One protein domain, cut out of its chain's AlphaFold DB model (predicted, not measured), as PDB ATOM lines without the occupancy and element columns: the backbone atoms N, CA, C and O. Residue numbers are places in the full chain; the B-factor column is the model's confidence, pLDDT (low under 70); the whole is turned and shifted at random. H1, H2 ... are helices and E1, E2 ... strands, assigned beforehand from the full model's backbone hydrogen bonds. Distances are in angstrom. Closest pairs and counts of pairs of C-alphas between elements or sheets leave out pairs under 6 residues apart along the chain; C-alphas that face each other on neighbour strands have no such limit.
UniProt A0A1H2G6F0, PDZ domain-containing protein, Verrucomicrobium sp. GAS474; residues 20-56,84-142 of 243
ATOM      1  N   TRP A  20       0.449 -22.277  -7.804       85.50
ATOM      2  CA  TRP A  20       0.183 -20.894  -7.396       85.50
ATOM      3  C   TRP A  20       1.445 -20.053  -7.180       85.50
ATOM      4  O   TRP A  20       2.486 -20.579  -6.788       85.50
ATOM      5  N   ALA A  21       1.315 -18.736  -7.342       86.75
ATOM      6  CA  ALA A  21       2.300 -17.746  -6.917       86.75
ATOM      7  C   ALA A  21       1.638 -16.517  -6.285       86.75
ATOM      8  O   ALA A  21       0.556 -16.096  -6.705       86.75
ATOM      9  N   ASP A  22       2.324 -15.939  -5.300       84.88
ATOM     10  CA  ASP A  22       1.953 -14.661  -4.698       84.88
ATOM     11  C   ASP A  22       2.292 -13.501  -5.628       84.88
ATOM     12  O   ASP A  22       3.379 -13.441  -6.204       84.88
ATOM     13  N   THR A  23       1.360 -12.558  -5.746       80.12
ATOM     14  CA  THR A  23       1.556 -11.289  -6.449       80.12
ATOM     15  C   THR A  23       0.864 -10.157  -5.698       80.12
ATOM     16  O   THR A  23      -0.015 -10.403  -4.874       80.12
ATOM     17  N   GLU A  24       1.201  -8.908  -6.023       76.44
ATOM     18  CA  GLU A  24       0.527  -7.723  -5.464       76.44
ATOM     19  C   GLU A  24      -0.993  -7.711  -5.741       76.44
ATOM     20  O   GLU A  24      -1.765  -7.137  -4.981       76.44
ATOM     21  N   GLU A  25      -1.438  -8.390  -6.803       75.31
ATOM     22  CA  GLU A  25      -2.846  -8.475  -7.227       75.31
ATOM     23  C   GLU A  25      -3.599  -9.685  -6.620       75.31
ATOM     24  O   GLU A  25      -4.783  -9.916  -6.920       75.31
ATOM     25  N   GLY A  26      -2.910 -10.468  -5.780       80.69
ATOM     26  CA  GLY A  26      -3.390 -11.693  -5.140       80.69
ATOM     27  C   GLY A  26      -2.691 -12.956  -5.651       80.69
ATOM     28  O   GLY A  26      -1.541 -12.927  -6.092       80.69
ATOM     29  N   VAL A  27      -3.394 -14.089  -5.600       86.75
ATOM     30  CA  VAL A  27      -2.853 -15.400  -5.986       86.75
ATOM     31  C   VAL A  27      -3.018 -15.623  -7.491       86.75
ATOM     32  O   VAL A  27      -4.141 -15.591  -8.003       86.75
ATOM     33  N   LYS A  28      -1.912 -15.878  -8.202       92.81
ATOM     34  CA  LYS A  28      -1.906 -16.192  -9.643       92.81
ATOM     35  C   LYS A  28      -1.559 -17.646  -9.932       92.81
ATOM     36  O   LYS A  28      -0.842 -18.287  -9.167       92.81
ATOM     37  N   THR A  29      -2.021 -18.152 -11.073       93.12
ATOM     38  CA  THR A  29      -1.543 -19.420 -11.638       93.12
ATOM     39  C   THR A  29      -0.170 -19.266 -12.285       93.12
ATOM     40  O   THR A  29       0.055 -18.365 -13.089       93.12
ATOM     41  N   LEU A  30       0.741 -20.192 -11.998       92.81
ATOM     42  CA  LEU A  30       2.032 -20.335 -12.675       92.81
ATOM     43  C   LEU A  30       1.899 -21.056 -14.019       92.81
ATOM     44  O   LEU A  30       2.600 -20.731 -14.972       92.81
ATOM     45  N   TYR A  31       0.988 -22.026 -14.096       94.06
ATOM     46  CA  TYR A  31       0.778 -22.877 -15.263       94.06
ATOM     47  C   TYR A  31      -0.704 -22.942 -15.615       94.06
ATOM     48  O   TYR A  31      -1.563 -22.794 -14.741       94.06
ATOM     49  N   SER A  32      -0.999 -23.217 -16.885       94.94
ATOM     50  CA  SER A  32      -2.358 -23.562 -17.287       94.94
ATOM     51  C   SER A  32      -2.730 -24.904 -16.666       94.94
ATOM     52  O   SER A  32      -1.943 -25.846 -16.748       94.94
ATOM     53  N   PHE A  33      -3.912 -25.027 -16.063       95.25
ATOM     54  CA  PHE A  33      -4.362 -26.291 -15.473       95.25
ATOM     55  C   PHE A  33      -5.815 -26.611 -15.812       95.25
ATOM     56  O   PHE A  33      -6.621 -25.728 -16.101       95.25
ATOM     57  N   ALA A  34      -6.147 -27.896 -15.822       94.69
ATOM     58  CA  ALA A  34      -7.465 -28.389 -16.182       94.69
ATOM     59  C   ALA A  34      -8.441 -28.300 -15.005       94.69
ATOM     60  O   ALA A  34      -8.164 -28.821 -13.924       94.69
ATOM     61  N   LEU A  35      -9.615 -27.716 -15.246       91.25
ATOM     62  CA  LEU A  35     -10.760 -27.816 -14.337       91.25
ATOM     63  C   LEU A  35     -11.629 -29.015 -14.694       91.25
ATOM     64  O   LEU A  35     -12.097 -29.748 -13.824       91.25
ATOM     65  N   SER A  36     -11.811 -29.236 -15.992       90.56
ATOM     66  CA  SER A  36     -12.574 -30.337 -16.562       90.56
ATOM     67  C   SER A  36     -11.924 -30.791 -17.869       90.56
ATOM     68  O   SER A  36     -10.894 -30.260 -18.283       90.56
ATOM     69  N   SER A  37     -12.547 -31.749 -18.557       88.56
ATOM     70  CA  SER A  37     -12.123 -32.144 -19.902       88.56
ATOM     71  C   SER A  37     -12.406 -31.088 -20.973       88.56
ATOM     72  O   SER A  37     -12.001 -31.270 -22.113       88.56
ATOM     73  N   THR A  38     -13.119 -30.009 -20.651       89.19
ATOM     74  CA  THR A  38     -13.517 -28.951 -21.597       89.19
ATOM     75  C   THR A  38     -13.056 -27.561 -21.170       89.19
ATOM     76  O   THR A  38     -13.157 -26.617 -21.952       89.19
ATOM     77  N   ARG A  39     -12.574 -27.409 -19.932       92.50
ATOM     78  CA  ARG A  39     -12.224 -26.121 -19.332       92.50
ATOM     79  C   ARG A  39     -10.843 -26.160 -18.701       92.50
ATOM     80  O   ARG A  39     -10.515 -27.067 -17.935       92.50
ATOM     81  N   THR A  40     -10.075 -25.115 -18.975       94.00
ATOM     82  CA  THR A  40      -8.751 -24.868 -18.407       94.00
ATOM     83  C   THR A  40      -8.719 -23.479 -17.776       94.00
ATOM     84  O   THR A  40      -9.381 -22.561 -18.257       94.00
ATOM     85  N   VAL A  41      -7.954 -23.325 -16.697       94.12
ATOM     86  CA  VAL A  41      -7.533 -22.013 -16.196       94.12
ATOM     87  C   VAL A  41      -6.207 -21.682 -16.874       94.12
ATOM     88  O   VAL A  41      -5.260 -22.449 -16.696       94.12
ATOM     89  N   PRO A  42      -6.101 -20.582 -17.638       95.19
ATOM     90  CA  PRO A  42      -4.841 -20.173 -18.255       95.19
ATOM     91  C   PRO A  42      -3.761 -19.824 -17.223       95.19
ATOM     92  O   PRO A  42      -4.074 -19.351 -16.126       95.19
ATOM     93  N   ALA A  43      -2.486 -19.987 -17.584       94.62
ATOM     94  CA  ALA A  43      -1.366 -19.435 -16.821       94.62
ATOM     95  C   ALA A  43      -1.507 -17.909 -16.638       94.62
ATOM     96  O   ALA A  43      -1.991 -17.213 -17.530       94.62
ATOM     97  N   GLY A  44      -1.091 -17.383 -15.485       94.31
ATOM     98  CA  GLY A  44      -1.203 -15.967 -15.126       94.31
ATOM     99  C   GLY A  44      -2.600 -15.509 -14.692       94.31
ATOM    100  O   GLY A  44      -2.784 -14.325 -14.412       94.31
ATOM    101  N   SER A  45      -3.583 -16.411 -14.627       94.25
ATOM    102  CA  SER A  45      -4.929 -16.092 -14.141       94.25
ATOM    103  C   SER A  45      -4.902 -15.747 -12.658       94.25
ATOM    104  O   SER A  45      -4.220 -16.415 -11.883       94.25
ATOM    105  N   ILE A  46      -5.689 -14.754 -12.251       91.12
ATOM    106  CA  ILE A  46      -5.855 -14.393 -10.841       91.12
ATOM    107  C   ILE A  46      -7.009 -15.198 -10.254       91.12
ATOM    108  O   ILE A  46      -8.138 -15.106 -10.740       91.12
ATOM    109  N   VAL A  47      -6.744 -15.965  -9.199       88.94
ATOM    110  CA  VAL A  47      -7.762 -16.768  -8.515       88.94
ATOM    111  C   VAL A  47      -8.343 -15.995  -7.339       88.94
ATOM    112  O   VAL A  47      -7.617 -15.476  -6.491       88.94
ATOM    113  N   ARG A  48      -9.675 -15.904  -7.302       85.38
ATOM    114  CA  ARG A  48     -10.419 -15.134  -6.299       85.38
ATOM    115  C   ARG A  48     -10.946 -15.998  -5.182       85.38
ATOM    116  O   ARG A  48     -10.839 -15.611  -4.031       85.38
ATOM    117  N   ILE A  49     -11.509 -17.158  -5.486       82.75
ATOM    118  CA  ILE A  49     -12.051 -18.047  -4.462       82.75
ATOM    119  C   ILE A  49     -12.198 -19.458  -5.029       82.75
ATOM    120  O   ILE A  49     -12.436 -19.625  -6.228       82.75
ATOM    121  N   PHE A  50     -12.116 -20.460  -4.159       82.00
ATOM    122  CA  PHE A  50     -12.835 -21.703  -4.389       82.00
ATOM    123  C   PHE A  50     -13.981 -21.811  -3.402       82.00
ATOM    124  O   PHE A  50     -13.853 -21.401  -2.252       82.00
ATOM    125  N   TYR A  51     -15.095 -22.364  -3.846       79.50
ATOM    126  CA  TYR A  51     -16.273 -22.507  -3.013       79.50
ATOM    127  C   TYR A  51     -17.078 -23.721  -3.452       79.50
ATOM    128  O   TYR A  51     -16.975 -24.180  -4.587       79.50
ATOM    129  N   VAL A  52     -17.901 -24.233  -2.547       75.75
ATOM    130  CA  VAL A  52     -18.976 -25.161  -2.897       75.75
ATOM    131  C   VAL A  52     -20.226 -24.327  -3.069       75.75
ATOM    132  O   VAL A  52     -20.507 -23.466  -2.231       75.75
ATOM    133  N   LYS A  53     -20.974 -24.553  -4.151       69.62
ATOM    134  CA  LYS A  53     -22.230 -23.832  -4.343       69.62
ATOM    135  C   LYS A  53     -23.146 -24.133  -3.147       69.62
ATOM    136  O   LYS A  53     -23.437 -25.307  -2.912       69.62
ATOM    137  N   PRO A  54     -23.598 -23.118  -2.388       61.69
ATOM    138  CA  PRO A  54     -24.490 -23.367  -1.273       61.69
ATOM    139  C   PRO A  54     -25.763 -24.021  -1.807       61.69
ATOM    140  O   PRO A  54     -26.427 -23.485  -2.696       61.69
ATOM    141  N   VAL A  55     -26.079 -25.204  -1.283       57.59
ATOM    142  CA  VAL A  55     -27.413 -25.779  -1.420       57.59
ATOM    143  C   VAL A  55     -28.231 -25.100  -0.332       57.59
ATOM    144  O   VAL A  55     -27.901 -25.278   0.842       57.59
ATOM    145  N   PRO A  56     -29.225 -24.270  -0.670       52.72
ATOM    146  CA  PRO A  56     -30.038 -23.647   0.357       52.72
ATOM    147  C   PRO A  56     -30.708 -24.743   1.176       52.72
ATOM    148  O   PRO A  56     -31.406 -25.612   0.651       52.72
ATOM    149  N   ALA A  84     -35.737 -25.106  -9.064       35.06
ATOM    150  CA  ALA A  84     -34.271 -25.025  -9.033       35.06
ATOM    151  C   ALA A  84     -33.772 -23.616  -9.417       35.06
ATOM    152  O   ALA A  84     -32.863 -23.074  -8.794       35.06
ATOM    153  N   LYS A  85     -34.422 -22.960 -10.387       36.16
ATOM    154  CA  LYS A  85     -34.090 -21.582 -10.788       36.16
ATOM    155  C   LYS A  85     -34.414 -20.539  -9.706       36.16
ATOM    156  O   LYS A  85     -33.666 -19.580  -9.570       36.16
ATOM    157  N   ALA A  86     -35.486 -20.739  -8.938       40.78
ATOM    158  CA  ALA A  86     -35.892 -19.850  -7.844       40.78
ATOM    159  C   ALA A  86     -34.996 -20.011  -6.604       40.78
ATOM    160  O   ALA A  86     -34.746 -19.060  -5.872       40.78
ATOM    161  N   ILE A  87     -34.476 -21.219  -6.410       38.78
ATOM    162  CA  ILE A  87     -33.630 -21.609  -5.285       38.78
ATOM    163  C   ILE A  87     -32.173 -21.143  -5.490       38.78
ATOM    164  O   ILE A  87     -31.525 -20.699  -4.548       38.78
ATOM    165  N   TYR A  88     -31.662 -21.186  -6.727       43.28
ATOM    166  CA  TYR A  88     -30.294 -20.759  -7.061       43.28
ATOM    167  C   TYR A  88     -30.154 -19.281  -7.466       43.28
ATOM    168  O   TYR A  88     -29.028 -18.843  -7.692       43.28
ATOM    169  N   GLY A  89     -31.262 -18.545  -7.577       50.16
ATOM    170  CA  GLY A  89     -31.305 -17.099  -7.837       50.16
ATOM    171  C   GLY A  89     -31.735 -16.287  -6.614       50.16
ATOM    172  O   GLY A  89     -32.329 -15.222  -6.768       50.16
ATOM    173  N   SER A  90     -31.540 -16.813  -5.397       56.03
ATOM    174  CA  SER A  90     -31.888 -16.056  -4.195       56.03
ATOM    175  C   SER A  90     -30.931 -14.863  -4.028       56.03
ATOM    176  O   SER A  90     -29.725 -15.010  -4.256       56.03
ATOM    177  N   PRO A  91     -31.424 -13.690  -3.588       57.88
ATOM    178  CA  PRO A  91     -30.585 -12.509  -3.381       57.88
ATOM    179  C   PRO A  91     -29.400 -12.749  -2.437       57.88
ATOM    180  O   PRO A  91     -28.359 -12.119  -2.579       57.88
ATOM    181  N   GLU A  92     -29.540 -13.672  -1.484       57.28
ATOM    182  CA  GLU A  92     -28.491 -14.040  -0.528       57.28
ATOM    183  C   GLU A  92     -27.361 -14.839  -1.189       57.28
ATOM    184  O   GLU A  92     -26.186 -14.546  -0.964       57.28
ATOM    185  N   VAL A  93     -27.699 -15.806  -2.051       60.44
ATOM    186  CA  VAL A  93     -26.709 -16.571  -2.825       60.44
ATOM    187  C   VAL A  93     -26.019 -15.660  -3.841       60.44
ATOM    188  O   VAL A  93     -24.799 -15.713  -3.978       60.44
ATOM    189  N   GLU A  94     -26.763 -14.767  -4.496       64.06
ATOM    190  CA  GLU A  94     -26.191 -13.771  -5.409       64.06
ATOM    191  C   GLU A  94     -25.289 -12.761  -4.685       64.06
ATOM    192  O   GLU A  94     -24.206 -12.447  -5.178       64.06
ATOM    193  N   ALA A  95     -25.674 -12.281  -3.497       66.00
ATOM    194  CA  ALA A  95     -24.854 -11.381  -2.689       66.00
ATOM    195  C   ALA A  95     -23.575 -12.063  -2.182       66.00
ATOM    196  O   ALA A  95     -22.505 -11.445  -2.196       66.00
ATOM    197  N   ALA A  96     -23.656 -13.337  -1.787       62.44
ATOM    198  CA  ALA A  96     -22.497 -14.130  -1.397       62.44
ATOM    199  C   ALA A  96     -21.531 -14.335  -2.577       62.44
ATOM    200  O   ALA A  96     -20.334 -14.104  -2.425       62.44
ATOM    201  N   LEU A  97     -22.039 -14.675  -3.769       64.69
ATOM    202  CA  LEU A  97     -21.229 -14.814  -4.988       64.69
ATOM    203  C   LEU A  97     -20.612 -13.480  -5.424       64.69
ATOM    204  O   LEU A  97     -19.423 -13.412  -5.733       64.69
ATOM    205  N   LYS A  98     -21.385 -12.391  -5.372       69.50
ATOM    206  CA  LYS A  98     -20.894 -11.041  -5.672       69.50
ATOM    207  C   LYS A  98     -19.787 -10.613  -4.707       69.50
ATOM    208  O   LYS A  98     -18.813 -10.006  -5.142       69.50
ATOM    209  N   SER A  99     -19.914 -10.962  -3.428       65.88
ATOM    210  CA  SER A  99     -18.867 -10.733  -2.423       65.88
ATOM    211  C   SER A  99     -17.650 -11.627  -2.665       65.88
ATOM    212  O   SER A  99     -16.521 -11.191  -2.490       65.88
ATOM    213  N   ALA A 100     -17.852 -12.859  -3.132       65.00
ATOM    214  CA  ALA A 100     -16.768 -13.775  -3.465       65.00
ATOM    215  C   ALA A 100     -15.911 -13.276  -4.647       65.00
ATOM    216  O   ALA A 100     -14.699 -13.489  -4.672       65.00
ATOM    217  N   HIS A 101     -16.512 -12.551  -5.597       65.75
ATOM    218  CA  HIS A 101     -15.806 -11.949  -6.736       65.75
ATOM    219  C   HIS A 101     -14.874 -10.790  -6.342       65.75
ATOM    220  O   HIS A 101     -13.980 -10.442  -7.115       65.75
ATOM    221  N   THR A 102     -15.055 -10.191  -5.161       68.00
ATOM    222  CA  THR A 102     -14.221  -9.080  -4.673       68.00
ATOM    223  C   THR A 102     -13.134  -9.521  -3.695       68.00
ATOM    224  O   THR A 102     -12.338  -8.687  -3.265       68.00
ATOM    225  N   ILE A 103     -13.060 -10.813  -3.353       74.94
ATOM    226  CA  ILE A 103     -12.045 -11.329  -2.432       74.94
ATOM    227  C   ILE A 103     -10.668 -11.263  -3.087       74.94
ATOM    228  O   ILE A 103     -10.412 -11.862  -4.132       74.94
ATOM    229  N   VAL A 104      -9.754 -10.557  -2.428       74.19
ATOM    230  CA  VAL A 104      -8.329 -10.555  -2.749       74.19
ATOM    231  C   VAL A 104      -7.602 -11.216  -1.590       74.19
ATOM    232  O   VAL A 104      -7.656 -10.738  -0.457       74.19
ATOM    233  N   TRP A 105      -6.940 -12.335  -1.869       76.81
ATOM    234  CA  TRP A 105      -6.136 -13.020  -0.865       76.81
ATOM    235  C   TRP A 105      -4.804 -12.295  -0.688       76.81
ATOM    236  O   TRP A 105      -4.130 -12.045  -1.687       76.81
ATOM    237  N   PRO A 106      -4.399 -11.985   0.554       72.25
ATOM    238  CA  PRO A 106      -3.161 -11.253   0.808       72.25
ATOM    239  C   PRO A 106      -1.908 -12.087   0.516       72.25
ATOM    240  O   PRO A 106      -0.842 -11.520   0.312       72.25
ATOM    241  N   ASN A 107      -2.019 -13.420   0.551       79.31
ATOM    242  CA  ASN A 107      -0.961 -14.372   0.215       79.31
ATOM    243  C   ASN A 107      -1.527 -15.801   0.054       79.31
ATOM    244  O   ASN A 107      -2.659 -16.105   0.453       79.31
ATOM    245  N   ILE A 108      -0.695 -16.694  -0.476       80.94
ATOM    246  CA  ILE A 108      -0.975 -18.098  -0.760       80.94
ATOM    247  C   ILE A 108      -1.254 -18.904   0.506       80.94
ATOM    248  O   ILE A 108      -2.040 -19.847   0.461       80.94
ATOM    249  N   ALA A 109      -0.645 -18.555   1.642       80.00
ATOM    250  CA  ALA A 109      -0.844 -19.288   2.888       80.00
ATOM    251  C   ALA A 109      -2.272 -19.087   3.415       80.00
ATOM    252  O   ALA A 109      -2.951 -20.062   3.729       80.00
ATOM    253  N   SER A 110      -2.764 -17.844   3.424       74.75
ATOM    254  CA  SER A 110      -4.159 -17.530   3.762       74.75
ATOM    255  C   SER A 110      -5.139 -18.178   2.785       74.75
ATOM    256  O   SER A 110      -6.171 -18.702   3.201       74.75
ATOM    257  N   PHE A 111      -4.795 -18.191   1.497       77.25
ATOM    258  CA  PHE A 111      -5.602 -18.857   0.483       77.25
ATOM    259  C   PHE A 111      -5.693 -20.370   0.716       77.25
ATOM    260  O   PHE A 111      -6.791 -20.917   0.765       77.25
ATOM    261  N   ARG A 112      -4.561 -21.049   0.935       79.44
ATOM    262  CA  ARG A 112      -4.514 -22.488   1.236       79.44
ATOM    263  C   ARG A 112      -5.299 -22.841   2.495       79.44
ATOM    264  O   ARG A 112      -6.124 -23.743   2.439       79.44
ATOM    265  N   ALA A 113      -5.139 -22.065   3.566       74.25
ATOM    266  CA  ALA A 113      -5.903 -22.260   4.796       74.25
ATOM    267  C   ALA A 113      -7.420 -22.159   4.560       74.25
ATOM    268  O   ALA A 113      -8.188 -22.905   5.158       74.25
ATOM    269  N   SER A 114      -7.863 -21.269   3.661       73.31
ATOM    270  CA  SER A 114      -9.281 -21.185   3.289       73.31
ATOM    271  C   SER A 114      -9.771 -22.423   2.533       73.31
ATOM    272  O   SER A 114     -10.903 -22.848   2.739       73.31
ATOM    273  N   LEU A 115      -8.918 -23.028   1.697       73.88
ATOM    274  CA  LEU A 115      -9.248 -24.220   0.916       73.88
ATOM    275  C   LEU A 115      -9.352 -25.475   1.775       73.88
ATOM    276  O   LEU A 115     -10.209 -26.313   1.508       73.88
ATOM    277  N   ASP A 116      -8.526 -25.586   2.815       71.31
ATOM    278  CA  ASP A 116      -8.542 -26.730   3.734       71.31
ATOM    279  C   ASP A 116      -9.873 -26.847   4.507       71.31
ATOM    280  O   ASP A 116     -10.223 -27.920   4.999       71.31
ATOM    281  N   LEU A 117     -10.648 -25.759   4.588       66.44
ATOM    282  CA  LEU A 117     -11.971 -25.733   5.220       66.44
ATOM    283  C   LEU A 117     -13.097 -26.198   4.286       66.44
ATOM    284  O   LEU A 117     -14.236 -26.360   4.730       66.44
ATOM    285  N   ILE A 118     -12.813 -26.386   2.995       67.75
ATOM    286  CA  ILE A 118     -13.826 -26.627   1.971       67.75
ATOM    287  C   ILE A 118     -13.889 -28.114   1.635       67.75
ATOM    288  O   ILE A 118     -12.894 -28.755   1.304       67.75
ATOM    289  N   ASN A 119     -15.101 -28.667   1.665       65.56
ATOM    290  CA  ASN A 119     -15.349 -30.005   1.151       65.56
ATOM    291  C   ASN A 119     -15.220 -29.995  -0.381       65.56
ATOM    292  O   ASN A 119     -15.849 -29.184  -1.051       65.56
ATOM    293  N   LEU A 120     -14.432 -30.901  -0.955       64.69
ATOM    294  CA  LEU A 120     -14.125 -30.901  -2.392       64.69
ATOM    295  C   LEU A 120     -15.274 -31.429  -3.285       64.69
ATOM    296  O   LEU A 120     -15.075 -31.695  -4.469       64.69
ATOM    297  N   ILE A 121     -16.489 -31.570  -2.752       66.19
ATOM    298  CA  ILE A 121     -17.683 -31.964  -3.512       66.19
ATOM    299  C   ILE A 121     -18.314 -30.741  -4.166       66.19
ATOM    300  O   ILE A 121     -18.712 -29.807  -3.481       66.19
ATOM    301  N   ASP A 122     -18.458 -30.784  -5.492       73.88
ATOM    302  CA  ASP A 122     -18.954 -29.659  -6.305       73.88
ATOM    303  C   ASP A 122     -18.137 -28.374  -6.099       73.88
ATOM    304  O   ASP A 122     -18.665 -27.263  -6.105       73.88
ATOM    305  N   LEU A 123     -16.823 -28.541  -5.916       83.62
ATOM    306  CA  LEU A 123     -15.898 -27.429  -5.810       83.62
ATOM    307  C   LEU A 123     -15.912 -26.617  -7.106       83.62
ATOM    308  O   LEU A 123     -15.761 -27.151  -8.209       83.62
ATOM    309  N   ARG A 124     -16.053 -25.310  -6.959       87.38
ATOM    310  CA  ARG A 124     -16.000 -24.328  -8.032       87.38
ATOM    311  C   ARG A 124     -14.856 -23.371  -7.782       87.38
ATOM    312  O   ARG A 124     -14.455 -23.170  -6.638       87.38
ATOM    313  N   VAL A 125     -14.344 -22.783  -8.850       88.25
ATOM    314  CA  VAL A 125     -13.305 -21.761  -8.806       88.25
ATOM    315  C   VAL A 125     -13.790 -20.514  -9.518       88.25
ATOM    316  O   VAL A 125     -14.328 -20.590 -10.623       88.25
ATOM    317  N   VAL A 126     -13.553 -19.369  -8.885       89.56
ATOM    318  CA  VAL A 126     -13.683 -18.064  -9.524       89.56
ATOM    319  C   VAL A 126     -12.295 -17.552  -9.866       89.56
ATOM    320  O   VAL A 126     -11.437 -17.427  -8.986       89.56
ATOM    321  N   TYR A 127     -12.075 -17.232 -11.135       91.38
ATOM    322  CA  TYR A 127     -10.806 -16.685 -11.606       91.38
ATOM    323  C   TYR A 127     -11.004 -15.635 -12.697       91.38
ATOM    324  O   TYR A 127     -12.035 -15.583 -13.363       91.38
ATOM    325  N   MET A 128      -9.990 -14.798 -12.886       92.06
ATOM    326  CA  MET A 128      -9.907 -13.840 -13.983       92.06
ATOM    327  C   MET A 128      -8.715 -14.208 -14.860       92.06
ATOM    328  O   MET A 128      -7.577 -14.225 -14.383       92.06
ATOM    329  N   ALA A 129      -8.974 -14.532 -16.126       94.00
ATOM    330  CA  ALA A 129      -7.915 -14.828 -17.085       94.00
ATOM    331  C   ALA A 129      -7.074 -13.569 -17.387       94.00
ATOM    332  O   ALA A 129      -7.581 -12.450 -17.252       94.00
ATOM    333  N   PRO A 130      -5.807 -13.712 -17.821       93.50
ATOM    334  CA  PRO A 130      -4.978 -12.569 -18.193       93.50
ATOM    335  C   PRO A 130      -5.673 -11.670 -19.224       93.50
ATOM    336  O   PRO A 130      -6.092 -12.134 -20.283       93.50
ATOM    337  N   GLY A 131      -5.809 -10.381 -18.905       91.25
ATOM    338  CA  GLY A 131      -6.456  -9.393 -19.776       91.25
ATOM    339  C   GLY A 131      -7.987  -9.484 -19.861       91.25
ATOM    340  O   GLY A 131      -8.593  -8.687 -20.578       91.25
ATOM    341  N   ALA A 132      -8.627 -10.414 -19.145       90.62
ATOM    342  CA  ALA A 132     -10.082 -10.482 -19.076       90.62
ATOM    343  C   ALA A 132     -10.655  -9.315 -18.256       90.62
ATOM    344  O   ALA A 132     -10.040  -8.846 -17.299       90.62
ATOM    345  N   LYS A 133     -11.853  -8.858 -18.639       87.38
ATOM    346  CA  LYS A 133     -12.615  -7.839 -17.897       87.38
ATOM    347  C   LYS A 133     -13.573  -8.447 -16.873       87.38
ATOM    348  O   LYS A 133     -13.920  -7.780 -15.905       87.38
ATOM    349  N   ASP A 134     -13.968  -9.698 -17.099       87.44
ATOM    350  CA  ASP A 134     -14.959 -10.422 -16.311       87.44
ATOM    351  C   ASP A 134     -14.357 -11.679 -15.675       87.44
ATOM    352  O   ASP A 134     -13.348 -12.227 -16.134       87.44
ATOM    353  N   TYR A 135     -15.018 -12.149 -14.620       88.25
ATOM    354  CA  TYR A 135     -14.669 -13.380 -13.923       88.25
ATOM    355  C   TYR A 135     -15.301 -14.602 -14.590       88.25
ATOM    356  O   TYR A 135     -16.415 -14.551 -15.108       88.25
ATOM    357  N   SER A 136     -14.590 -15.721 -14.524       90.25
ATOM    358  CA  SER A 136     -15.100 -17.050 -14.847       90.25
ATOM    359  C   SER A 136     -15.417 -17.799 -13.559       90.25
ATOM    360  O   SER A 136     -14.622 -17.758 -12.624       90.25
ATOM    361  N   ASP A 137     -16.550 -18.497 -13.539       89.25
ATOM    362  CA  ASP A 137     -16.990 -19.376 -12.452       89.25
ATOM    363  C   ASP A 137     -17.180 -20.788 -13.017       89.25
ATOM    364  O   ASP A 137     -18.116 -21.061 -13.774       89.25
ATOM    365  N   GLU A 138     -16.274 -21.688 -12.653       89.62
ATOM    366  CA  GLU A 138     -16.162 -23.003 -13.272       89.62
ATOM    367  C   GLU A 138     -16.070 -24.117 -12.227       89.62
ATOM    368  O   GLU A 138     -15.452 -23.972 -11.175       89.62
ATOM    369  N   ARG A 139     -16.673 -25.269 -12.536       86.75
ATOM    370  CA  ARG A 139     -16.637 -26.456 -11.671       86.75
ATOM    371  C   ARG A 139     -15.346 -27.247 -11.878       86.75
ATOM    372  O   ARG A 139     -14.954 -27.518 -13.012       86.75
ATOM    373  N   LEU A 140     -14.757 -27.715 -10.781       87.62
ATOM    374  CA  LEU A 140     -13.673 -28.687 -10.783       87.62
ATOM    375  C   LEU A 140     -14.235 -30.116 -10.886       87.62
ATOM    376  O   LEU A 140     -15.069 -30.533 -10.081       87.62
ATOM    377  N   ALA A 141     -13.776 -30.870 -11.884       85.50
ATOM    378  CA  ALA A 141     -14.263 -32.215 -12.191       85.50
ATOM    379  C   ALA A 141     -13.165 -33.293 -12.271       85.50
ATOM    380  O   ALA A 141     -13.512 -34.465 -12.195       85.50
ATOM    381  N   MET A 142     -11.881 -32.923 -12.413       88.94
ATOM    382  CA  MET A 142     -10.712 -33.834 -12.455       88.94
ATOM    383  C   MET A 142     -10.963 -35.149 -13.233       88.94
ATOM    384  O   MET A 142     -11.156 -36.201 -12.615       88.94
TER     385      MET A 142
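What this domain is: This is residues 20 to 56 and 84 to 142 of the 243 residues of the protein "PDZ domain-containing protein" of Verrucomicrobium sp. GAS474 (UniProt A0A1H2G6F0). A strongly twisted sheet of five antiparallel strands has H3 packed over its E4 and E2 part, while H2 and H1 lead away from the sheet as an arm toward one end of the longest axis. E3 turns off from the end of E2, and the stretch after it folds back beside it before the chain enters E4. The printed part has 96 residues, with three named helices and six named strands in the order E1 E2 E3 E4 H1 H2 H3 E5 E6; the sheet's order is E1, E2, E4, E5, E6. The class is mixed, helices and strands. The whole is compact, with a radius of gyration of the C-alphas of 13.5 A and spans of 38 by 30 by 28 A.

Where its parts are: E1 is residues 20 to 23, from C-alpha 20 at (0.183, -20.894, -7.396), 9.7 A long. E2 is residues 26 to 29, 10.3 A, and E3 is residues 32 to 34, 7.1 A. E4, residues 46 to 52, is 18.7 A long. After the cut come H1, residues 84 to 88, 6.2 A, and H2, residues 91 to 100, 13.9 A, with C-alpha 91 at (-30.585, -12.509, -3.381). H3 is residues 108 to 116, 12.3 A. E5 is residues 123 to 128, 17.0 A, and E6 is residues 136 to 139, 10.0 A, ending with C-alpha 139 at (-16.637, -26.456, -11.671).

How they stand to each other: E1, an edge strand, forms a hairpin with E2; N 21 and O 28 are 2.9 A apart, within hydrogen-bond range. E2 and E4 are antiparallel, with N 47 and O 27 at 2.9 A. E4 and E5 are antiparallel at 159 degrees, with N 124 and O 51 at 2.8 A. E5 forms a hairpin with E6, the other edge strand, and N 125 and O 138 are 2.8 A apart. E2 runs on into E3 at 76 degrees; E3 pairs with no named strand, but its residues 33 to 34 pair antiparallel with residues 40 to 41. H3 is on the sheet at a height of 8.6 A, along the strands, at 5 degrees to E4 on the local plane. It lies over E4, with 4 of its 9 C-alphas falling there; 2 fall on E2, only just too few to lie over it. The closest C-alphas of H3 and E4 are those of Leu 115 and Phe 50, 6.9 A apart. H2 only grazes the sheet, with residues 97 to 100, and H1 is not on it. In H1, H2 and H3 every O i to N i+4 pair is within hydrogen-bond range.

The domain as a whole: The two C-alphas farthest apart, those of Glu 24 and Ala 84, are 39.0 A apart. Residues 57 to 83 are not printed, and C-alphas 56 and 84 are 10.4 A apart across this cut. Of the links that are printed whole, E3 to E4 is long, with 11 residues. Mean pLDDT of the printed part is 77.9; it is under 70 in residues 53 to 56, 84 to 102 and 117 to 121.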